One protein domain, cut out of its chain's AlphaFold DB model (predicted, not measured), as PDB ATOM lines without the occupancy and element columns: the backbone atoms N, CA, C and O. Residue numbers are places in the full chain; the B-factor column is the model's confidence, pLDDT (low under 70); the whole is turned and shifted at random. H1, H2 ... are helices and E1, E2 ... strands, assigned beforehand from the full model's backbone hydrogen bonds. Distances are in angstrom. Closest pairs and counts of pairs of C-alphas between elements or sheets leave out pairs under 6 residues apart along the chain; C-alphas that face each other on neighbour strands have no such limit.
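AT A GLANCE: This is residues 194 to 369 of the 379 residues of an uncharacterized protein of Legionella quinlivanii (UniProt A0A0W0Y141). Look for a twisted sheet of four strands with H5 and H3 packed on one face; H1 and H2 pack on H3 toward one end of the long axis, and H6 lies at the other. The 176 printed residues hold seven named helices and four named strands, in the order H1 H2 E1 E2 E3 E4 H3 H4 H5 H6 H7; the class is mixed, helices and strands. The sheet runs E3 E2 E1 E4, antiparallel throughout. The whole is compact, with a radius of gyration of the C-alphas of 16.7 A, yet elongated, spanning 53 by 31 by 30 A.

HOW THE PARTS SIT: Start at H1, residues 194 to 207, which only just touches H2, residues 213 to 221, with 3 pairs of C-alphas within 8 A, Leu 205 and Leu 216 closest at 6.2 A. Next come E1, residues 223 to 232, E2, residues 246 to 252, and E3, residues 260 to 263: a meander, each strand the antiparallel neighbour of the one before. E4, residues 279 to 284, pairs back with E1, completing a Greek key of four strands. Check N 226 and O 281 at 3.1 A for E1 and E4, N 229 and O 249 at 2.9 A for E2 and E1, and N 262 and O 250 at 2.8 A for E3 and E2. H3, residues 285 to 301, is the hub: it touches H1 at a steep tilt of 65 degrees, with C-alphas 197 and 293 closest at 4.9 A, and H2 about perpendicular at 89 degrees, with C-alphas 220 and 285 closest at 4.0 A. H4, residues 306 to 312, touches no helix. H5, residues 320 to 330, touches H3 at C-alphas 291 and 327, 5.8 A apart, and runs along the strands, 5 degrees from E2 on the local plane, at a height over the sheet of 8.6 A. H6, residues 346 to 358, is close to but not clearly touching H7, residues 363 to 368, which is near H5. Every O i to N i+4 pair is within hydrogen-bond range in the seven helices.

IN THESE COORDINATES: Find C-alpha 194 at (15.128, 32.374, 12.301), where H1 begins its 19.7 A. E1 covers 29.8 A from C-alpha 223 at (27.844, 16.387, 20.047); H3 covers 24.7 A. H7 ends at C-alpha 368, (8.274, 16.896, 36.099).

THE WHOLE: The two C-alphas farthest apart, of Glu 214 and Ser 346, are 53.3 A apart. The printed part has no cut. The links E1 to E2, E3 to E4 and H5 to H6 are long. Confidence is under 70 at residues 236 to 237, 240 and 242 to 243.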
ATOM      1  N   HIS A 194      14.117  32.653  13.321       90.25
ATOM      2  CA  HIS A 194      15.128  32.374  12.301       90.25
ATOM      3  C   HIS A 194      16.085  33.552  12.120       90.25
ATOM      4  O   HIS A 194      17.276  33.329  11.921       90.25
ATOM      5  N   ASP A 195      15.593  34.784  12.258       91.81
ATOM      6  CA  ASP A 195      16.432  35.982  12.203       91.81
ATOM      7  C   ASP A 195      17.419  35.995  13.376       91.81
ATOM      8  O   ASP A 195      18.624  36.122  13.164       91.81
ATOM      9  N   TYR A 196      16.943  35.723  14.597       94.56
ATOM     10  CA  TYR A 196      17.819  35.571  15.767       94.56
ATOM     11  C   TYR A 196      18.821  34.426  15.612       94.56
ATOM     12  O   TYR A 196      19.975  34.557  16.022       94.56
ATOM     13  N   LEU A 197      18.405  33.301  15.023       96.12
ATOM     14  CA  LEU A 197      19.307  32.183  14.767       96.12
ATOM     15  C   LEU A 197      20.413  32.577  13.784       96.12
ATOM     16  O   LEU A 197      21.570  32.253  14.032       96.12
ATOM     17  N   ASN A 198      20.092  33.309  12.717       96.19
ATOM     18  CA  ASN A 198      21.095  33.802  11.771       96.19
ATOM     19  C   ASN A 198      22.105  34.735  12.457       96.19
ATOM     20  O   ASN A 198      23.308  34.540  12.297       96.19
ATOM     21  N   GLU A 199      21.634  35.672  13.287       96.75
ATOM     22  CA  GLU A 199      22.505  36.564  14.067       96.75
ATOM     23  C   GLU A 199      23.405  35.796  15.054       96.75
ATOM     24  O   GLU A 199      24.539  36.199  15.320       96.75
ATOM     25  N   VAL A 200      22.910  34.703  15.645       97.00
ATOM     26  CA  VAL A 200      23.706  33.834  16.528       97.00
ATOM     27  C   VAL A 200      24.742  33.046  15.738       97.00
ATOM     28  O   VAL A 200      25.872  32.901  16.192       97.00
ATOM     29  N   LEU A 201      24.382  32.523  14.567       97.62
ATOM     30  CA  LEU A 201      25.310  31.772  13.725       97.62
ATOM     31  C   LEU A 201      26.442  32.661  13.205       97.62
ATOM     32  O   LEU A 201      27.584  32.208  13.161       97.62
ATOM     33  N   GLU A 202      26.144  33.912  12.857       97.50
ATOM     34  CA  GLU A 202      27.154  34.908  12.493       97.50
ATOM     35  C   GLU A 202      28.075  35.239  13.676       97.50
ATOM     36  O   GLU A 202      29.296  35.203  13.537       97.50
ATOM     37  N   ASP A 203      27.511  35.460  14.865       95.44
ATOM     38  CA  ASP A 203      28.285  35.698  16.088       95.44
ATOM     39  C   ASP A 203      29.199  34.515  16.446       95.44
ATOM     40  O   ASP A 203      30.385  34.697  16.727       95.44
ATOM     41  N   LEU A 204      28.685  33.284  16.368       95.31
ATOM     42  CA  LEU A 204      29.478  32.069  16.564       95.31
ATOM     43  C   LEU A 204      30.601  31.968  15.528       95.31
ATOM     44  O   LEU A 204      31.745  31.685  15.891       95.31
ATOM     45  N   LEU A 205      30.292  32.217  14.252       96.19
ATOM     46  CA  LEU A 205      31.264  32.174  13.163       96.19
ATOM     47  C   LEU A 205      32.436  33.125  13.427       96.19
ATOM     48  O   LEU A 205      33.590  32.711  13.321       96.19
ATOM     49  N   VAL A 206      32.143  34.375  13.791       95.19
ATOM     50  CA  VAL A 206      33.152  35.420  14.001       95.19
ATOM     51  C   VAL A 206      33.920  35.199  15.305       95.19
ATOM     52  O   VAL A 206      35.149  35.173  15.294       95.19
ATOM     53  N   ASN A 207      33.217  35.015  16.426       92.50
ATOM     54  CA  ASN A 207      33.829  35.082  17.756       92.50
ATOM     55  C   ASN A 207      34.368  33.733  18.258       92.50
ATOM     56  O   ASN A 207      35.333  33.699  19.031       92.50
ATOM     57  N   TYR A 208      33.794  32.617  17.799       93.25
ATOM     58  CA  TYR A 208      34.131  31.280  18.298       93.25
ATOM     59  C   TYR A 208      34.847  30.396  17.276       93.25
ATOM     60  O   TYR A 208      35.613  29.525  17.685       93.25
ATOM     61  N   PHE A 209      34.654  30.642  15.977       94.69
ATOM     62  CA  PHE A 209      35.229  29.825  14.902       94.69
ATOM     63  C   PHE A 209      36.131  30.601  13.932       94.69
ATOM     64  O   PHE A 209      36.515  30.053  12.905       94.69
ATOM     65  N   ASP A 210      36.505  31.843  14.251       94.06
ATOM     66  CA  ASP A 210      37.482  32.648  13.501       94.06
ATOM     67  C   ASP A 210      37.161  32.761  11.988       94.06
ATOM     68  O   ASP A 210      38.046  32.709  11.134       94.06
ATOM     69  N   ASN A 211      35.877  32.919  11.648       95.88
ATOM     70  CA  ASN A 211      35.321  32.936  10.285       95.88
ATOM     71  C   ASN A 211      35.422  31.616   9.491       95.88
ATOM     72  O   ASN A 211      35.157  31.589   8.285       95.88
ATOM     73  N   ASP A 212      35.723  30.503  10.157       96.38
ATOM     74  CA  ASP A 212      35.777  29.171   9.558       96.38
ATOM     75  C   ASP A 212      34.386  28.507   9.522       96.38
ATOM     76  O   ASP A 212      33.876  27.962  10.509       96.38
ATOM     77  N   LYS A 213      33.759  28.540   8.339       96.50
ATOM     78  CA  LYS A 213      32.430  27.950   8.111       96.50
ATOM     79  C   LYS A 213      32.423  26.428   8.238       96.50
ATOM     80  O   LYS A 213      31.387  25.867   8.597       96.50
ATOM     81  N   GLU A 214      33.529  25.750   7.937       96.81
ATOM     82  CA  GLU A 214      33.601  24.292   8.038       96.81
ATOM     83  C   GLU A 214      33.621  23.859   9.501       96.81
ATOM     84  O   GLU A 214      32.846  22.981   9.885       96.81
ATOM     85  N   LYS A 215      34.408  24.539  10.346       95.62
ATOM     86  CA  LYS A 215      34.410  24.297  11.797       95.62
ATOM     87  C   LYS A 215      33.061  24.593  12.438       95.62
ATOM     88  O   LYS A 215      32.600  23.790  13.251       95.62
ATOM     89  N   LEU A 216      32.409  25.693  12.053       96.38
ATOM     90  CA  LEU A 216      31.060  25.989  12.534       96.38
ATOM     91  C   LEU A 216      30.085  24.875  12.131       96.38
ATOM     92  O   LEU A 216      29.380  24.337  12.981       96.38
ATOM     93  N   ASN A 217      30.068  24.476  10.858       97.00
ATOM     94  CA  ASN A 217      29.194  23.400  10.389       97.00
ATOM     95  C   ASN A 217      29.488  22.065  11.083       97.00
ATOM     96  O   ASN A 217      28.555  21.333  11.422       97.00
ATOM     97  N   HIS A 218      30.759  21.757  11.336       96.50
ATOM     98  CA  HIS A 218      31.148  20.590  12.115       96.50
ATOM     99  C   HIS A 218      30.587  20.674  13.539       96.50
ATOM    100  O   HIS A 218      29.929  19.734  13.981       96.50
ATOM    101  N   PHE A 219      30.763  21.801  14.237       95.88
ATOM    102  CA  PHE A 219      30.204  22.019  15.576       95.88
ATOM    103  C   PHE A 219      28.682  21.850  15.608       95.88
ATOM    104  O   PHE A 219      28.166  21.114  16.447       95.88
ATOM    105  N   LEU A 220      27.959  22.477  14.674       97.00
ATOM    106  CA  LEU A 220      26.494  22.428  14.632       97.00
ATOM    107  C   LEU A 220      25.953  20.998  14.504       97.00
ATOM    108  O   LEU A 220      24.876  20.708  15.027       97.00
ATOM    109  N   ASN A 221      26.696  20.116  13.833       96.62
ATOM    110  CA  ASN A 221      26.313  18.724  13.607       96.62
ATOM    111  C   ASN A 221      26.992  17.736  14.576       96.62
ATOM    112  O   ASN A 221      26.716  16.540  14.511       96.62
ATOM    113  N   SER A 222      27.858  18.218  15.470       94.38
ATOM    114  CA  SER A 222      28.581  17.391  16.439       94.38
ATOM    115  C   SER A 222      27.906  17.389  17.811       94.38
ATOM    116  O   SER A 222      27.197  18.346  18.155       94.38
ATOM    117  N   PRO A 223      28.154  16.348  18.629       94.19
ATOM    118  CA  PRO A 223      27.844  16.387  20.047       94.19
ATOM    119  C   PRO A 223      28.509  17.593  20.716       94.19
ATOM    120  O   PRO A 223      29.692  17.865  20.515       94.19
ATOM    121  N   ALA A 224      27.742  18.303  21.530       93.62
ATOM    122  CA  ALA A 224      28.184  19.437  22.319       93.62
ATOM    123  C   ALA A 224      27.617  19.323  23.737       93.62
ATOM    124  O   ALA A 224      26.617  18.641  23.968       93.62
ATOM    125  N   SER A 225      28.251  19.989  24.698       93.12
ATOM    126  CA  SER A 225      27.836  19.940  26.099       93.12
ATOM    127  C   SER A 225      27.556  21.322  26.662       93.12
ATOM    128  O   SER A 225      28.285  22.272  26.384       93.12
ATOM    129  N   TYR A 226      26.558  21.400  27.532       95.50
ATOM    130  CA  TYR A 226      26.315  22.550  28.396       95.50
ATOM    131  C   TYR A 226      26.123  22.072  29.835       95.50
ATOM    132  O   TYR A 226      25.847  20.895  30.082       95.50
ATOM    133  N   THR A 227      26.269  22.979  30.796       96.88
ATOM    134  CA  THR A 227      25.983  22.702  32.206       96.88
ATOM    135  C   THR A 227      24.919  23.668  32.690       96.88
ATOM    136  O   THR A 227      25.156  24.868  32.772       96.88
ATOM    137  N   ALA A 228      23.736  23.150  33.008       96.50
ATOM    138  CA  ALA A 228      22.733  23.923  33.724       96.50
ATOM    139  C   ALA A 228      23.074  23.883  35.214       96.50
ATOM    140  O   ALA A 228      23.424  22.827  35.741       96.50
ATOM    141  N   GLY A 229      22.986  25.005  35.909       95.44
ATOM    142  CA  GLY A 229      23.276  25.029  37.333       95.44
ATOM    143  C   GLY A 229      22.820  26.306  37.998       95.44
ATOM    144  O   GLY A 229      21.961  27.022  37.489       95.44
ATOM    145  N   SER A 230      23.372  26.562  39.176       94.19
ATOM    146  CA  SER A 230      23.049  27.768  39.925       94.19
ATOM    147  C   SER A 230      24.219  28.282  40.744       94.19
ATOM    148  O   SER A 230      25.088  27.503  41.143       94.19
ATOM    149  N   HIS A 231      24.188  29.584  41.016       91.56
ATOM    150  CA  HIS A 231      24.974  30.229  42.061       91.56
ATOM    151  C   HIS A 231      24.053  30.714  43.184       91.56
ATOM    152  O   HIS A 231      22.900  31.062  42.915       91.56
ATOM    153  N   PRO A 232      24.542  30.819  44.429       88.19
ATOM    154  CA  PRO A 232      23.765  31.425  45.499       88.19
ATOM    155  C   PRO A 232      23.408  32.867  45.130       88.19
ATOM    156  O   PRO A 232      24.294  33.659  44.813       88.19
ATOM    157  N   ALA A 233      22.118  33.205  45.158       83.44
ATOM    158  CA  ALA A 233      21.651  34.507  44.697       83.44
ATOM    159  C   ALA A 233      22.143  35.625  45.623       83.44
ATOM    160  O   ALA A 233      22.047  35.507  46.844       83.44
ATOM    161  N   GLU A 234      22.641  36.711  45.034       74.94
ATOM    162  CA  GLU A 234      23.187  37.877  45.749       74.94
ATOM    163  C   GLU A 234      22.185  39.049  45.775       74.94
ATOM    164  O   GLU A 234      22.266  39.935  46.619       74.94
ATOM    165  N   PHE A 235      21.171  39.017  44.904       70.25
ATOM    166  CA  PHE A 235      20.108  40.020  44.783       70.25
ATOM    167  C   PHE A 235      20.650  41.457  44.690       70.25
ATOM    168  O   PHE A 235      21.060  41.865  43.609       70.25
ATOM    169  N   VAL A 236      20.685  42.214  45.793       66.88
ATOM    170  CA  VAL A 236      21.192  43.603  45.845       66.88
ATOM    171  C   VAL A 236      22.511  43.761  46.616       66.88
ATOM    172  O   VAL A 236      23.000  44.879  46.769       66.88
ATOM    173  N   SER A 237      23.072  42.682  47.173       69.00
ATOM    174  CA  SER A 237      24.274  42.731  48.017       69.00
ATOM    175  C   SER A 237      24.925  41.357  48.152       69.00
ATOM    176  O   SER A 237      24.258  40.391  48.514       69.00
ATOM    177  N   GLU A 238      26.250  41.275  48.027       75.12
ATOM    178  CA  GLU A 238      27.002  40.034  48.284       75.12
ATOM    179  C   GLU A 238      26.746  39.451  49.687       75.12
ATOM    180  O   GLU A 238      26.855  38.247  49.901       75.12
ATOM    181  N   HIS A 239      26.346  40.279  50.659       73.69
ATOM    182  CA  HIS A 239      25.991  39.816  52.006       73.69
ATOM    183  C   HIS A 239      24.665  39.039  52.067       73.69
ATOM    184  O   HIS A 239      24.394  38.392  53.075       73.69
ATOM    185  N   LEU A 240      23.839  39.106  51.017       68.94
ATOM    186  CA  LEU A 240      22.629  38.295  50.854       68.94
ATOM    187  C   LEU A 240      22.886  37.001  50.087       68.94
ATOM    188  O   LEU A 240      21.937  36.243  49.873       68.94
ATOM    189  N   ARG A 241      24.137  36.730  49.691       75.00
ATOM    190  CA  ARG A 241      24.518  35.528  48.948       75.00
ATOM    191  C   ARG A 241      23.950  34.277  49.627       75.00
ATOM    192  O   ARG A 241      24.346  33.929  50.737       75.00
ATOM    193  N   GLY A 242      23.010  33.613  48.955       66.75
ATOM    194  CA  GLY A 242      22.387  32.371  49.430       66.75
ATOM    195  C   GLY A 242      21.346  32.528  50.546       66.75
ATOM    196  O   GLY A 242      20.927  31.523  51.112       66.75
ATOM    197  N   TYR A 243      20.919  33.755  50.864       69.88
ATOM    198  CA  TYR A 243      19.798  34.012  51.779       69.88
ATOM    199  C   TYR A 243      18.448  34.031  51.066       69.88
ATOM    200  O   TYR A 243      17.430  33.799  51.705       69.88
ATOM    201  N   VAL A 244      18.435  34.335  49.767       74.00
ATOM    202  CA  VAL A 244      17.222  34.603  48.975       74.00
ATOM    203  C   VAL A 244      17.062  33.626  47.806       74.00
ATOM    204  O   VAL A 244      16.463  33.955  46.786       74.00
ATOM    205  N   GLY A 245      17.588  32.408  47.968       84.94
ATOM    206  CA  GLY A 245      17.533  31.347  46.966       84.94
ATOM    207  C   GLY A 245      18.786  31.254  46.095       84.94
ATOM    208  O   GLY A 245      19.903  31.579  46.511       84.94
ATOM    209  N   GLN A 246      18.588  30.740  44.888       88.62
ATOM    210  CA  GLN A 246      19.625  30.414  43.916       88.62
ATOM    211  C   GLN A 246      19.334  31.134  42.592       88.62
ATOM    212  O   GLN A 246      18.186  31.206  42.160       88.62
ATOM    213  N   HIS A 247      20.374  31.654  41.947       91.81
ATOM    214  CA  HIS A 247      20.319  32.190  40.592       91.81
ATOM    215  C   HIS A 247      20.644  31.076  39.601       91.81
ATOM    216  O   HIS A 247      21.745  30.531  39.642       91.81
ATOM    217  N   ALA A 248      19.680  30.701  38.761       94.31
ATOM    218  CA  ALA A 248      19.840  29.624  37.790       94.31
ATOM    219  C   ALA A 248      20.370  30.147  36.446       94.31
ATOM    220  O   ALA A 248      19.951  31.204  35.976       94.31
ATOM    221  N   LEU A 249      21.247  29.366  35.810       96.44
ATOM    222  CA  LEU A 249      21.814  29.666  34.495       96.44
ATOM    223  C   LEU A 249      22.161  28.398  33.702       96.44
ATOM    224  O   LEU A 249      22.251  27.298  34.256       96.44
ATOM    225  N   ILE A 250      22.416  28.573  32.404       97.56
ATOM    226  CA  ILE A 250      23.043  27.569  31.538       97.56
ATOM    227  C   ILE A 250      24.434  28.065  31.139       97.56
ATOM    228  O   ILE A 250      24.548  29.053  30.422       97.56
ATOM    229  N   ALA A 251      25.485  27.370  31.569       96.75
ATOM    230  CA  ALA A 251      26.858  27.627  31.154       96.75
ATOM    231  C   ALA A 251      27.205  26.796  29.911       96.75
ATOM    232  O   ALA A 251      27.061  25.568  29.900       96.75
ATOM    233  N   VAL A 252      27.692  27.464  28.869       94.81
ATOM    234  CA  VAL A 252      28.082  26.852  27.599       94.81
ATOM    235  C   VAL A 252      29.580  27.041  27.396       94.81
ATOM    236  O   VAL A 252      30.106  28.141  27.547       94.81
ATOM    237  N   LYS A 253      30.269  25.957  27.026       91.12
ATOM    238  CA  LYS A 253      31.681  25.981  26.636       91.12
ATOM    239  C   LYS A 253      31.809  25.482  25.201       91.12
ATOM    240  O   LYS A 253      31.403  24.360  24.903       91.12
ATOM    241  N   ILE A 254      32.385  26.306  24.330       89.69
ATOM    242  CA  ILE A 254      32.616  25.979  22.920       89.69
ATOM    243  C   ILE A 254      34.123  26.002  22.668       89.69
ATOM    244  O   ILE A 254      34.749  27.057  22.742       89.69
ATOM    245  N   ALA A 255      34.689  24.830  22.364       80.50
ATOM    246  CA  ALA A 255      36.117  24.646  22.098       80.50
ATOM    247  C   ALA A 255      37.011  25.258  23.207       80.50
ATOM    248  O   ALA A 255      36.738  25.071  24.399       80.50
ATOM    249  N   ASP A 256      38.061  25.980  22.810       80.94
ATOM    250  CA  ASP A 256      39.038  26.629  23.693       80.94
ATOM    251  C   ASP A 256      38.693  28.097  24.009       80.94
ATOM    252  O   ASP A 256      39.515  28.837  24.552       80.94
ATOM    253  N   LYS A 257      37.482  28.549  23.663       86.69
ATOM    254  CA  LYS A 257      37.029  29.919  23.938       86.69
ATOM    255  C   LYS A 257      36.479  30.026  25.373       86.69
ATOM    256  O   LYS A 257      36.063  29.014  25.950       86.69
ATOM    257  N   PRO A 258      36.462  31.237  25.965       87.12
ATOM    258  CA  PRO A 258      35.860  31.451  27.276       87.12
ATOM    259  C   PRO A 258      34.399  30.975  27.310       87.12
ATOM    260  O   PRO A 258      33.678  31.154  26.324       87.12
ATOM    261  N   PRO A 259      33.949  30.361  28.416       91.31
ATOM    262  CA  PRO A 259      32.556  29.976  28.555       91.31
ATOM    263  C   PRO A 259      31.664  31.218  28.667       91.31
ATOM    264  O   PRO A 259      32.101  32.273  29.127       91.31
ATOM    265  N   PHE A 260      30.398  31.068  28.297       92.69
ATOM    266  CA  PHE A 260      29.378  32.105  28.454       92.69
ATOM    267  C   PHE A 260      28.111  31.530  29.091       92.69
ATOM    268  O   PHE A 260      27.894  30.314  29.093       92.69
ATOM    269  N   ALA A 261      27.287  32.410  29.658       95.25
ATOM    270  CA  ALA A 261      26.052  32.049  30.341       95.25
ATOM    271  C   ALA A 261      24.829  32.464  29.517       95.25
ATOM    272  O   ALA A 261      24.797  33.547  28.939       95.25
ATOM    273  N   LEU A 262      23.804  31.613  29.509       96.62
ATOM    274  CA  LEU A 262      22.439  31.982  29.148       96.62
ATOM    275  C   LEU A 262      21.652  32.117  30.449       96.62
ATOM    276  O   LEU A 262      21.415  31.123  31.146       96.62
ATOM    277  N   GLU A 263      21.293  33.345  30.809       94.94
ATOM    278  CA  GLU A 263      20.725  33.639  32.123       94.94
ATOM    279  C   GLU A 263      19.850  34.893  32.144       94.94
ATOM    280  O   GLU A 263      19.890  35.735  31.249       94.94
ATOM    281  N   PHE A 264      19.066  35.022  33.211       92.00
ATOM    282  CA  PHE A 264      18.279  36.211  33.512       92.00
ATOM    283  C   PHE A 264      18.963  37.021  34.617       92.00
ATOM    284  O   PHE A 264      18.655  36.853  35.796       92.00
ATOM    285  N   ALA A 265      19.917  37.876  34.252       87.88
ATOM    286  CA  ALA A 265      20.706  38.653  35.207       87.88
ATOM    287  C   ALA A 265      20.981  40.079  34.705       87.88
ATOM    288  O   ALA A 265      21.120  40.299  33.506       87.88
ATOM    289  N   ILE A 266      21.084  41.040  35.632       82.12
ATOM    290  CA  ILE A 266      21.498  42.425  35.323       82.12
ATOM    291  C   ILE A 266      22.961  42.464  34.865       82.12
ATOM    292  O   ILE A 266      23.370  43.326  34.090       82.12
ATOM    293  N   SER A 267      23.779  41.552  35.382       80.88
ATOM    294  CA  SER A 267      25.192  41.431  35.042       80.88
ATOM    295  C   SER A 267      25.547  39.956  34.888       80.88
ATOM    296  O   SER A 267      24.973  39.143  35.617       80.88
ATOM    297  N   PRO A 268      26.460  39.605  33.966       85.31
ATOM    298  CA  PRO A 268      26.848  38.218  33.749       85.31
ATOM    299  C   PRO A 268      27.386  37.568  35.025       85.31
ATOM    300  O   PRO A 268      28.158  38.184  35.767       85.31
ATOM    301  N   SER A 269      27.007  36.316  35.256       87.88
ATOM    302  CA  SER A 269      27.557  35.488  36.323       87.88
ATOM    303  C   SER A 269      29.044  35.219  36.094       87.88
ATOM    304  O   SER A 269      29.498  34.990  34.972       87.88
ATOM    305  N   ASP A 270      29.806  35.187  37.184       88.31
ATOM    306  CA  ASP A 270      31.211  34.788  37.154       88.31
ATOM    307  C   ASP A 270      31.342  33.265  36.998       88.31
ATOM    308  O   ASP A 270      31.274  32.507  37.969       88.31
ATOM    309  N   LEU A 271      31.567  32.827  35.759       89.50
ATOM    310  CA  LEU A 271      31.729  31.417  35.397       89.50
ATOM    311  C   LEU A 271      33.082  30.810  35.800       89.50
ATOM    312  O   LEU A 271      33.310  29.627  35.547       89.50
ATOM    313  N   THR A 272      33.984  31.580  36.420       87.56
ATOM    314  CA  THR A 272      35.183  31.010  37.056       87.56
ATOM    315  C   THR A 272      34.855  30.337  38.388       87.56
ATOM    316  O   THR A 272      35.611  29.487  38.859       87.56
ATOM    317  N   ARG A 273      33.712  30.686  38.990       85.88
ATOM    318  CA  ARG A 273      33.224  30.086  40.231       85.88
ATOM    319  C   ARG A 273      32.501  28.782  39.931       85.88
ATOM    320  O   ARG A 273      31.752  28.671  38.964       85.88
ATOM    321  N   GLU A 274      32.668  27.803  40.811       89.00
ATOM    322  CA  GLU A 274      31.941  26.544  40.685       89.00
ATOM    323  C   GLU A 274      30.432  26.746  40.879       89.00
ATOM    324  O   GLU A 274      29.971  27.458  41.780       89.00
ATOM    325  N   LEU A 275      29.654  26.086  40.021       92.56
ATOM    326  CA  LEU A 275      28.204  26.004  40.151       92.56
ATOM    327  C   LEU A 275      27.848  25.116  41.347       92.56
ATOM    328  O   LEU A 275      28.447  24.066  41.558       92.56
ATOM    329  N   THR A 276      26.825  25.499  42.109       90.81
ATOM    330  CA  THR A 276      26.393  24.768  43.314       90.81
ATOM    331  C   THR A 276      25.568  23.518  42.987       90.81
ATOM    332  O   THR A 276      25.618  22.527  43.708       90.81
ATOM    333  N   GLN A 277      24.805  23.546  41.891       92.38
ATOM    334  CA  GLN A 277      23.983  22.420  41.418       92.38
ATOM    335  C   GLN A 277      24.299  22.098  39.945       92.38
ATOM    336  O   GLN A 277      23.432  22.296  39.094       92.38
ATOM    337  N   PRO A 278      25.533  21.684  39.600       94.88
ATOM    338  CA  PRO A 278      25.925  21.480  38.209       94.88
ATOM    339  C   PRO A 278      25.253  20.232  37.625       94.88
ATOM    340  O   PRO A 278      25.431  19.120  38.120       94.88
ATOM    341  N   ILE A 279      24.507  20.412  36.537       95.06
ATOM    342  CA  ILE A 279      23.884  19.350  35.744       95.06
ATOM    343  C   ILE A 279      24.420  19.441  34.315       95.06
ATOM    344  O   ILE A 279      23.942  20.234  33.500       95.06
ATOM    345  N   SER A 280      25.418  18.619  34.003       94.81
ATOM    346  CA  SER A 280      25.961  18.526  32.647       94.81
ATOM    347  C   SER A 280      25.018  17.750  31.726       94.81
ATOM    348  O   SER A 280      24.470  16.706  32.089       94.81
ATOM    349  N   ARG A 281      24.835  18.264  30.512       93.25
ATOM    350  CA  ARG A 281      23.994  17.684  29.462       93.25
ATOM    351  C   ARG A 281      24.781  17.601  28.163       93.25
ATOM    352  O   ARG A 281      25.622  18.454  27.891       93.25
ATOM    353  N   GLN A 282      24.484  16.577  27.369       93.50
ATOM    354  CA  GLN A 282      24.947  16.465  25.989       93.50
ATOM    355  C   GLN A 282      23.779  16.717  25.042       93.50
ATOM    356  O   GLN A 282      22.675  16.230  25.269       93.50
ATOM    357  N   THR A 283      24.044  17.474  23.987       94.25
ATOM    358  CA  THR A 283      23.115  17.798  22.905       94.25
ATOM    359  C   THR A 283      23.924  18.015  21.619       94.25
ATOM    360  O   THR A 283      25.052  17.542  21.513       94.25
ATOM    361  N   THR A 284      23.381  18.711  20.624       95.62
ATOM    362  CA  THR A 284      24.099  19.110  19.402       95.62
ATOM    363  C   THR A 284      24.477  20.587  19.439       95.62
ATOM    364  O   THR A 284      23.784  21.394  20.066       95.62
ATOM    365  N   GLY A 285      25.524  20.984  18.708       96.50
ATOM    366  CA  GLY A 285      25.860  22.406  18.560       96.50
ATOM    367  C   GLY A 285      24.703  23.234  17.982       96.50
ATOM    368  O   GLY A 285      24.499  24.380  18.379       96.50
ATOM    369  N   ARG A 286      23.867  22.635  17.122       96.94
ATOM    370  CA  ARG A 286      22.638  23.262  16.611       96.94
ATOM    371  C   ARG A 286      21.648  23.608  17.720       96.94
ATOM    372  O   ARG A 286      21.112  24.710  17.717       96.94
ATOM    373  N   LYS A 287      21.436  22.713  18.688       96.56
ATOM    374  CA  LYS A 287      20.549  22.980  19.831       96.56
ATOM    375  C   LYS A 287      21.090  24.072  20.745       96.56
ATOM    376  O   LYS A 287      20.311  24.874  21.249       96.56
ATOM    377  N   ILE A 288      22.411  24.159  20.904       96.88
ATOM    378  CA  ILE A 288      23.046  25.284  21.603       96.88
ATOM    379  C   ILE A 288      22.762  26.601  20.872       96.88
ATOM    380  O   ILE A 288      22.324  27.555  21.509       96.88
ATOM    381  N   ALA A 289      22.927  26.644  19.547       97.44
ATOM    382  CA  ALA A 289      22.625  27.840  18.759       97.44
ATOM    383  C   ALA A 289      21.136  28.233  18.844       97.44
ATOM    384  O   ALA A 289      20.812  29.410  18.979       97.44
ATOM    385  N   GLU A 290      20.222  27.259  18.842       97.69
ATOM    386  CA  GLU A 290      18.790  27.504  19.053       97.69
ATOM    387  C   GLU A 290      18.487  28.048  20.460       97.69
ATOM    388  O   GLU A 290      17.680  28.969  20.585       97.69
ATOM    389  N   MET A 291      19.145  27.539  21.513       97.62
ATOM    390  CA  MET A 291      19.006  28.082  22.874       97.62
ATOM    391  C   MET A 291      19.539  29.513  22.963       97.62
ATOM    392  O   MET A 291      18.913  30.356  23.597       97.62
ATOM    393  N   MET A 292      20.666  29.806  22.308       97.62
ATOM    394  CA  MET A 292      21.219  31.160  22.219       97.62
ATOM    395  C   MET A 292      20.274  32.110  21.469       97.62
ATOM    396  O   MET A 292      20.090  33.247  21.897       97.62
ATOM    397  N   ALA A 293      19.650  31.653  20.380       97.06
ATOM    398  CA  ALA A 293      18.698  32.452  19.608       97.06
ATOM    399  C   ALA A 293      17.448  32.774  20.434       97.06
ATOM    400  O   ALA A 293      17.032  33.930  20.507       97.06
ATOM    401  N   LEU A 294      16.902  31.766  21.123       96.75
ATOM    402  CA  LEU A 294      15.781  31.952  22.038       96.75
ATOM    403  C   LEU A 294      16.157  32.868  23.210       96.75
ATOM    404  O   LEU A 294      15.377  33.738  23.571       96.75
ATOM    405  N   HIS A 295      17.368  32.736  23.757       96.69
ATOM    406  CA  HIS A 295      17.881  33.638  24.786       96.69
ATOM    407  C   HIS A 295      17.929  35.090  24.301       96.69
ATOM    408  O   HIS A 295      17.420  35.961  25.000       96.69
ATOM    409  N   ARG A 296      18.461  35.360  23.100       95.12
ATOM    410  CA  ARG A 296      18.475  36.718  22.525       95.12
ATOM    411  C   ARG A 296      17.067  37.279  22.347       95.12
ATOM    412  O   ARG A 296      16.815  38.393  22.790       95.12
ATOM    413  N   GLN A 297      16.148  36.488  21.790       93.81
ATOM    414  CA  GLN A 297      14.743  36.884  21.666       93.81
ATOM    415  C   GLN A 297      14.137  37.217  23.038       93.81
ATOM    416  O   GLN A 297      13.521  38.266  23.214       93.81
ATOM    417  N   MET A 298      14.355  36.347  24.026       92.62
ATOM    418  CA  MET A 298      13.867  36.537  25.388       92.62
ATOM    419  C   MET A 298      14.525  37.726  26.093       92.62
ATOM    420  O   MET A 298      13.930  38.277  27.007       92.62
ATOM    421  N   GLN A 299      15.738  38.142  25.727       91.06
ATOM    422  CA  GLN A 299      16.352  39.350  26.288       91.06
ATOM    423  C   GLN A 299      15.704  40.631  25.754       91.06
ATOM    424  O   GLN A 299      15.705  41.629  26.463       91.06
ATOM    425  N   GLU A 300      15.090  40.627  24.567       87.88
ATOM    426  CA  GLU A 300      14.313  41.785  24.098       87.88
ATOM    427  C   GLU A 300      12.986  41.939  24.863       87.88
ATOM    428  O   GLU A 300      12.508  43.052  25.083       87.88
ATOM    429  N   THR A 301      12.401  40.826  25.309       78.38
ATOM    430  CA  THR A 301      11.077  40.783  25.953       78.38
ATOM    431  C   THR A 301      11.129  40.715  27.479       78.38
ATOM    432  O   THR A 301      10.226  41.191  28.173       78.38
ATOM    433  N   HIS A 302      12.199  40.130  28.002       81.31
ATOM    434  CA  HIS A 302      12.461  39.856  29.409       81.31
ATOM    435  C   HIS A 302      13.862  40.340  29.795       81.31
ATOM    436  O   HIS A 302      14.554  39.669  30.560       81.31
ATOM    437  N   ALA A 303      14.307  41.487  29.268       85.56
ATOM    438  CA  ALA A 303      15.561  42.100  29.697       85.56
ATOM    439  C   ALA A 303      15.577  42.210  31.228       85.56
ATOM    440  O   ALA A 303      14.682  42.829  31.819       85.56
ATOM    441  N   CYS A 304      16.592  41.630  31.874       84.50
ATOM    442  CA  CYS A 304      16.724  41.670  33.329       84.50
ATOM    443  C   CYS A 304      17.149  43.075  33.778       84.50
ATOM    444  O   CYS A 304      18.315  43.370  34.029       84.50
ATOM    445  N   THR A 305      16.172  43.976  33.830       84.69
ATOM    446  CA  THR A 305      16.310  45.351  34.308       84.69
ATOM    447  C   THR A 305      15.625  45.489  35.658       84.69
ATOM    448  O   THR A 305      14.706  44.733  35.976       84.69
ATOM    449  N   LEU A 306      16.010  46.494  36.451       77.69
ATOM    450  CA  LEU A 306      15.317  46.775  37.711       77.69
ATOM    451  C   LEU A 306      13.818  47.008  37.481       77.69
ATOM    452  O   LEU A 306      13.007  46.454  38.210       77.69
ATOM    453  N   HIS A 307      13.462  47.743  36.421       80.56
ATOM    454  CA  HIS A 307      12.071  47.978  36.029       80.56
ATOM    455  C   HIS A 307      11.322  46.671  35.733       80.56
ATOM    456  O   HIS A 307      10.210  46.468  36.221       80.56
ATOM    457  N   TYR A 308      11.937  45.767  34.965       83.94
ATOM    458  CA  TYR A 308      11.333  44.472  34.670       83.94
ATOM    459  C   TYR A 308      11.174  43.634  35.943       83.94
ATOM    460  O   TYR A 308      10.092  43.113  36.206       83.94
ATOM    461  N   MET A 309      12.215  43.551  36.777       79.12
ATOM    462  CA  MET A 309      12.155  42.798  38.031       79.12
ATOM    463  C   MET A 309      11.064  43.326  38.966       79.12
ATOM    464  O   MET A 309      10.327  42.533  39.543       79.12
ATOM    465  N   THR A 310      10.902  44.645  39.089       73.69
ATOM    466  CA  THR A 310       9.880  45.225  39.972       73.69
ATOM    467  C   THR A 310       8.452  45.002  39.483       73.69
ATOM    468  O   THR A 310       7.552  44.897  40.309       73.69
ATOM    469  N   ASN A 311       8.233  44.932  38.164       77.75
ATOM    470  CA  ASN A 311       6.885  44.887  37.584       77.75
ATOM    471  C   ASN A 311       6.444  43.489  37.130       77.75
ATOM    472  O   ASN A 311       5.244  43.238  37.030       77.75
ATOM    473  N   HIS A 312       7.383  42.584  36.843       81.00
ATOM    474  CA  HIS A 312       7.083  41.301  36.196       81.00
ATOM    475  C   HIS A 312       7.691  40.079  36.887       81.00
ATOM    476  O   HIS A 312       7.207  38.965  36.664       81.00
ATOM    477  N   MET A 313       8.729  40.239  37.715       82.00
ATOM    478  CA  MET A 313       9.335  39.095  38.396       82.00
ATOM    479  C   MET A 313       8.463  38.652  39.569       82.00
ATOM    480  O   MET A 313       8.207  39.395  40.518       82.00
ATOM    481  N   LYS A 314       8.051  37.388  39.533       85.38
ATOM    482  CA  LYS A 314       7.290  36.728  40.588       85.38
ATOM    483  C   LYS A 314       8.089  35.491  41.016       85.38
ATOM    484  O   LYS A 314       8.079  34.489  40.303       85.38
ATOM    485  N   PRO A 315       8.799  35.537  42.165       82.75
ATOM    486  CA  PRO A 315       9.588  34.404  42.661       82.75
ATOM    487  C   PRO A 315       8.789  33.098  42.674       82.75
ATOM    488  O   PRO A 315       7.683  33.081  43.209       82.75
ATOM    489  N   GLY A 316       9.313  32.020  42.102       83.56
ATOM    490  CA  GLY A 316       8.598  30.750  42.000       83.56
ATOM    491  C   GLY A 316       7.620  30.625  40.828       83.56
ATOM    492  O   GLY A 316       6.942  29.609  40.774       83.56
ATOM    493  N   GLU A 317       7.507  31.619  39.937       87.44
ATOM    494  CA  GLU A 317       6.635  31.563  38.743       87.44
ATOM    495  C   GLU A 317       7.298  32.197  37.502       87.44
ATOM    496  O   GLU A 317       7.346  31.593  36.430       87.44
ATOM    497  N   THR A 318       7.845  33.408  37.646       87.38
ATOM    498  CA  THR A 318       8.554  34.168  36.600       87.38
ATOM    499  C   THR A 318       9.917  34.634  37.121       87.38
ATOM    500  O   THR A 318      10.193  35.824  37.252       87.38
ATOM    501  N   ASP A 319      10.761  33.671  37.492       88.69
ATOM    502  CA  ASP A 319      12.103  33.889  38.041       88.69
ATOM    503  C   ASP A 319      13.218  33.341  37.131       88.69
ATOM    504  O   ASP A 319      12.971  32.849  36.029       88.69
ATOM    505  N   CYS A 320      14.469  33.435  37.589       91.50
ATOM    506  CA  CYS A 320      15.640  32.946  36.859       91.50
ATOM    507  C   CYS A 320      15.588  31.436  36.571       91.50
ATOM    508  O   CYS A 320      16.062  31.008  35.519       91.50
ATOM    509  N   LEU A 321      14.969  30.621  37.439       92.94
ATOM    510  CA  LEU A 321      14.761  29.205  37.132       92.94
ATOM    511  C   LEU A 321      13.736  29.045  36.012       92.94
ATOM    512  O   LEU A 321      14.025  28.352  35.042       92.94
ATOM    513  N   ALA A 322      12.580  29.712  36.098       93.44
ATOM    514  CA  ALA A 322      11.585  29.690  35.026       93.44
ATOM    515  C   ALA A 322      12.189  30.133  33.681       93.44
ATOM    516  O   ALA A 322      11.880  29.540  32.652       93.44
ATOM    517  N   TYR A 323      13.103  31.107  33.688       94.94
ATOM    518  CA  TYR A 323      13.854  31.524  32.501       94.94
ATOM    519  C   TYR A 323      14.698  30.385  31.905       94.94
ATOM    520  O   TYR A 323      14.603  30.106  30.711       94.94
ATOM    521  N   VAL A 324      15.475  29.672  32.729       95.56
ATOM    522  CA  VAL A 324      16.236  28.486  32.289       95.56
ATOM    523  C   VAL A 324      15.305  27.393  31.754       95.56
ATOM    524  O   VAL A 324      15.598  26.795  30.720       95.56
ATOM    525  N   LEU A 325      14.163  27.159  32.409       95.19
ATOM    526  CA  LEU A 325      13.181  26.167  31.962       95.19
ATOM    527  C   LEU A 325      12.547  26.539  30.613       95.19
ATOM    528  O   LEU A 325      12.343  25.657  29.780       95.19
ATOM    529  N   ARG A 326      12.278  27.830  30.372       95.56
ATOM    530  CA  ARG A 326      11.808  28.339  29.072       95.56
ATOM    531  C   ARG A 326      12.823  28.086  27.967       95.56
ATOM    532  O   ARG A 326      12.427  27.627  26.898       95.56
ATOM    533  N   LEU A 327      14.112  28.316  28.238       96.38
ATOM    534  CA  LEU A 327      15.176  28.017  27.279       96.38
ATOM    535  C   LEU A 327      15.196  26.531  26.918       96.38
ATOM    536  O   LEU A 327      15.164  26.201  25.734       96.38
ATOM    537  N   THR A 328      15.203  25.637  27.914       95.38
ATOM    538  CA  THR A 328      15.283  24.193  27.653       95.38
ATOM    539  C   THR A 328      14.027  23.660  26.973       95.38
ATOM    540  O   THR A 328      14.125  22.985  25.950       95.38
ATOM    541  N   ASP A 329      12.837  24.014  27.463       95.50
ATOM    542  CA  ASP A 329      11.588  23.564  26.842       95.50
ATOM    543  C   ASP A 329      11.425  24.110  25.428       95.50
ATOM    544  O   ASP A 329      10.973  23.388  24.537       95.50
ATOM    545  N   GLY A 330      11.807  25.371  25.209       95.56
ATOM    546  CA  GLY A 330      11.669  26.031  23.920       95.56
ATOM    547  C   GLY A 330      12.401  25.294  22.801       95.56
ATOM    548  O   GLY A 330      11.886  25.199  21.683       95.56
ATOM    549  N   VAL A 331      13.538  24.667  23.114       95.44
ATOM    550  CA  VAL A 331      14.326  23.869  22.160       95.44
ATOM    551  C   VAL A 331      14.091  22.354  22.246       95.44
ATOM    552  O   VAL A 331      14.724  21.608  21.495       95.44
ATOM    553  N   ASN A 332      13.145  21.899  23.078       94.19
ATOM    554  CA  ASN A 332      12.860  20.488  23.392       94.19
ATOM    555  C   ASN A 332      13.987  19.746  24.143       94.19
ATOM    556  O   ASN A 332      14.115  18.528  24.016       94.19
ATOM    557  N   GLU A 333      14.787  20.453  24.936       93.19
ATOM    558  CA  GLU A 333      15.759  19.851  25.849       93.19
ATOM    559  C   GLU A 333      15.091  19.483  27.191       93.19
ATOM    560  O   GLU A 333      14.220  20.216  27.670       93.19
ATOM    561  N   PRO A 334      15.472  18.364  27.835       90.88
ATOM    562  CA  PRO A 334      14.914  17.985  29.130       90.88
ATOM    563  C   PRO A 334      15.194  19.033  30.212       90.88
ATOM    564  O   PRO A 334      16.340  19.459  30.386       90.88
ATOM    565  N   ARG A 335      14.173  19.379  31.009       91.88
ATOM    566  CA  ARG A 335      14.324  20.335  32.116       91.88
ATOM    567  C   ARG A 335      15.439  19.888  33.083       91.88
ATOM    568  O   ARG A 335      15.498  18.714  33.473       91.88
ATOM    569  N   PRO A 336      16.347  20.790  33.489       91.19
ATOM    570  CA  PRO A 336      17.351  20.479  34.493       91.19
ATOM    571  C   PRO A 336      16.698  20.443  35.891       91.19
ATOM    572  O   PRO A 336      15.924  21.342  36.224       91.19
ATOM    573  N   PRO A 337      16.996  19.441  36.739       91.12
ATOM    574  CA  PRO A 337      16.419  19.318  38.080       91.12
ATOM    575  C   PRO A 337      17.113  20.256  39.090       91.12
ATOM    576  O   PRO A 337      17.671  19.808  40.091       91.12
ATOM    577  N   ILE A 338      17.121  21.561  38.807       90.88
ATOM    578  CA  ILE A 338      17.724  22.597  39.660       90.88
ATOM    579  C   ILE A 338      16.693  23.074  40.676       90.88
ATOM    580  O   ILE A 338      15.595  23.486  40.298       90.88
ATOM    581  N   LYS A 339      17.059  23.076  41.960       90.12
ATOM    582  CA  LYS A 339      16.196  23.591  43.029       90.12
ATOM    583  C   LYS A 339      16.388  25.092  43.214       90.12
ATOM    584  O   LYS A 339      17.529  25.548  43.310       90.12
ATOM    585  N   ARG A 340      15.291  25.845  43.351       87.75
ATOM    586  CA  ARG A 340      15.295  27.291  43.666       87.75
ATOM    587  C   ARG A 340      15.918  27.580  45.022       87.75
ATOM    588  O   ARG A 340      16.616  28.574  45.200       87.75
ATOM    589  N   PHE A 341      15.669  26.685  45.972       87.00
ATOM    590  CA  PHE A 341      16.176  26.758  47.333       87.00
ATOM    591  C   PHE A 341      17.026  25.522  47.598       87.00
ATOM    592  O   PHE A 341      16.526  24.433  47.876       87.00
ATOM    593  N   TYR A 342      18.340  25.689  47.477       87.00
ATOM    594  CA  TYR A 342      19.320  24.639  47.741       87.00
ATOM    595  C   TYR A 342      20.242  25.066  48.875       87.00
ATOM    596  O   TYR A 342      20.734  26.196  48.854       87.00
ATOM    597  N   GLN A 343      20.426  24.174  49.859       84.12
ATOM    598  CA  GLN A 343      21.284  24.369  51.039       84.12
ATOM    599  C   GLN A 343      21.121  25.756  51.684       84.12
ATOM    600  O   GLN A 343      22.088  26.462  51.951       84.12
ATOM    601  N   GLN A 344      19.871  26.171  51.892       78.25
ATOM    602  CA  GLN A 344      19.562  27.474  52.467       78.25
ATOM    603  C   GLN A 344      19.707  27.464  53.993       78.25
ATOM    604  O   GLN A 344      19.490  26.448  54.661       78.25
ATOM    605  N   ASN A 345      20.015  28.632  54.554       77.50
ATOM    606  CA  ASN A 345      19.929  28.868  55.994       77.50
ATOM    607  C   ASN A 345      18.461  28.952  56.469       77.50
ATOM    608  O   ASN A 345      17.522  28.798  55.689       77.50
ATOM    609  N   SER A 346      18.240  29.201  57.762       77.12
ATOM    610  CA  SER A 346      16.893  29.291  58.352       77.12
ATOM    611  C   SER A 346      15.992  30.326  57.668       77.12
ATOM    612  O   SER A 346      14.812  30.051  57.452       77.12
ATOM    613  N   ILE A 347      16.543  31.478  57.275       74.56
ATOM    614  CA  ILE A 347      15.812  32.535  56.565       74.56
ATOM    615  C   ILE A 347      15.431  32.054  55.163       74.56
ATOM    616  O   ILE A 347      14.262  32.123  54.793       74.56
ATOM    617  N   GLY A 348      16.376  31.496  54.406       77.69
ATOM    618  CA  GLY A 348      16.093  30.967  53.073       77.69
ATOM    619  C   GLY A 348      15.138  29.763  53.086       77.69
ATOM    620  O   GLY A 348      14.332  29.619  52.172       77.69
ATOM    621  N   ASN A 349      15.133  28.945  54.145       81.88
ATOM    622  CA  ASN A 349      14.144  27.874  54.330       81.88
ATOM    623  C   ASN A 349      12.742  28.427  54.623       81.88
ATOM    624  O   ASN A 349      11.757  27.929  54.079       81.88
ATOM    625  N   PHE A 350      12.644  29.481  55.440       82.00
ATOM    626  CA  PHE A 350      11.386  30.196  55.661       82.00
ATOM    627  C   PHE A 350      10.861  30.788  54.345       82.00
ATOM    628  O   PHE A 350       9.707  30.567  53.992       82.00
ATOM    629  N   LEU A 351      11.722  31.453  53.566       79.31
ATOM    630  CA  LEU A 351      11.385  31.957  52.230       79.31
ATOM    631  C   LEU A 351      10.905  30.846  51.295       79.31
ATOM    632  O   LEU A 351       9.862  30.988  50.653       79.31
ATOM    633  N   SER A 352      11.641  29.732  51.255       83.56
ATOM    634  CA  SER A 352      11.294  28.563  50.452       83.56
ATOM    635  C   SER A 352       9.898  28.063  50.783       83.56
ATOM    636  O   SER A 352       9.137  27.775  49.867       83.56
ATOM    637  N   PHE A 353       9.540  27.987  52.068       85.69
ATOM    638  CA  PHE A 353       8.217  27.535  52.481       85.69
ATOM    639  C   PHE A 353       7.115  28.399  51.859       85.69
ATOM    640  O   PHE A 353       6.234  27.857  51.194       85.69
ATOM    641  N   PHE A 354       7.182  29.725  52.012       84.56
ATOM    642  CA  PHE A 354       6.141  30.616  51.491       84.56
ATOM    643  C   PHE A 354       6.107  30.656  49.969       84.56
ATOM    644  O   PHE A 354       5.026  30.583  49.392       84.56
ATOM    645  N   ILE A 355       7.265  30.737  49.308       82.88
ATOM    646  CA  ILE A 355       7.319  30.787  47.844       82.88
ATOM    647  C   ILE A 355       6.791  29.477  47.259       82.88
ATOM    648  O   ILE A 355       5.906  29.513  46.411       82.88
ATOM    649  N   SER A 356       7.242  28.324  47.758       81.31
ATOM    650  CA  SER A 356       6.770  27.026  47.267       81.31
ATOM    651  C   SER A 356       5.291  26.766  47.558       81.31
ATOM    652  O   SER A 356       4.643  26.109  46.751       81.31
ATOM    653  N   HIS A 357       4.748  27.259  48.679       83.81
ATOM    654  CA  HIS A 357       3.326  27.084  48.989       83.81
ATOM    655  C   HIS A 357       2.433  28.037  48.204       83.81
ATOM    656  O   HIS A 357       1.362  27.621  47.790       83.81
ATOM    657  N   LEU A 358       2.848  29.291  48.005       85.38
ATOM    658  CA  LEU A 358       2.017  30.321  47.374       85.38
ATOM    659  C   LEU A 358       2.158  30.376  45.846       85.38
ATOM    660  O   LEU A 358       1.379  31.078  45.203       85.38
ATOM    661  N   SER A 359       3.135  29.680  45.261       86.44
ATOM    662  CA  SER A 359       3.245  29.520  43.807       86.44
ATOM    663  C   SER A 359       2.083  28.706  43.230       86.44
ATOM    664  O   SER A 359       1.562  27.779  43.857       86.44
ATOM    665  N   ALA A 360       1.689  29.023  41.994       87.56
ATOM    666  CA  ALA A 360       0.663  28.262  41.278       87.56
ATOM    667  C   ALA A 360       1.064  26.794  41.037       87.56
ATOM    668  O   ALA A 360       0.240  25.891  41.206       87.56
ATOM    669  N   PHE A 361       2.326  26.557  40.678       88.38
ATOM    670  CA  PHE A 361       2.906  25.225  40.533       88.38
ATOM    671  C   PHE A 361       3.968  24.996  41.604       88.38
ATOM    672  O   PHE A 361       4.765  25.881  41.913       88.38
ATOM    673  N   SER A 362       4.005  23.785  42.156       84.62
ATOM    674  CA  SER A 362       5.145  23.374  42.970       84.62
ATOM    675  C   SER A 362       6.375  23.144  42.088       84.62
ATOM    676  O   SER A 362       6.269  22.750  40.928       84.62
ATOM    677  N   GLU A 363       7.570  23.308  42.655       79.69
ATOM    678  CA  GLU A 363       8.822  23.060  41.927       79.69
ATOM    679  C   GLU A 363       8.905  21.622  41.386       79.69
ATOM    680  O   GLU A 363       9.369  21.397  40.272       79.69
ATOM    681  N   LYS A 364       8.398  20.643  42.148       78.44
ATOM    682  CA  LYS A 364       8.337  19.242  41.714       78.44
ATOM    683  C   LYS A 364       7.430  19.072  40.500       78.44
ATOM    684  O   LYS A 364       7.772  18.328  39.583       78.44
ATOM    685  N   GLU A 365       6.271  19.721  40.524       83.12
ATOM    686  CA  GLU A 365       5.361  19.736  39.389       83.12
ATOM    687  C   GLU A 365       6.081  20.349  38.188       83.12
ATOM    688  O   GLU A 365       6.252  19.638  37.207       83.12
ATOM    689  N   GLU A 366       6.634  21.560  38.287       80.50
ATOM    690  CA  GLU A 366       7.367  22.191  37.181       80.50
ATOM    691  C   GLU A 366       8.513  21.321  36.648       80.50
ATOM    692  O   GLU A 366       8.602  21.084  35.450       80.50
ATOM    693  N   GLN A 367       9.375  20.763  37.490       75.31
ATOM    694  CA  GLN A 367      10.490  19.934  37.008       75.31
ATOM    695  C   GLN A 367      10.032  18.620  36.349       75.31
ATOM    696  O   GLN A 367      10.765  18.043  35.549       75.31
ATOM    697  N   SER A 368       8.832  18.129  36.674       73.19
ATOM    698  CA  SER A 368       8.274  16.896  36.099       73.19
ATOM    699  C   SER A 368       7.595  17.088  34.735       73.19
ATOM    700  O   SER A 368       7.265  16.096  34.065       73.19
ATOM    701  N   MET A 369       7.387  18.348  34.347       71.38
ATOM    702  CA  MET A 369       6.782  18.802  33.096       71.38
ATOM    703  C   MET A 369       7.887  19.116  32.098       71.38
ATOM    704  O   MET A 369       8.951  19.559  32.492       71.38
TER     705      MET A 369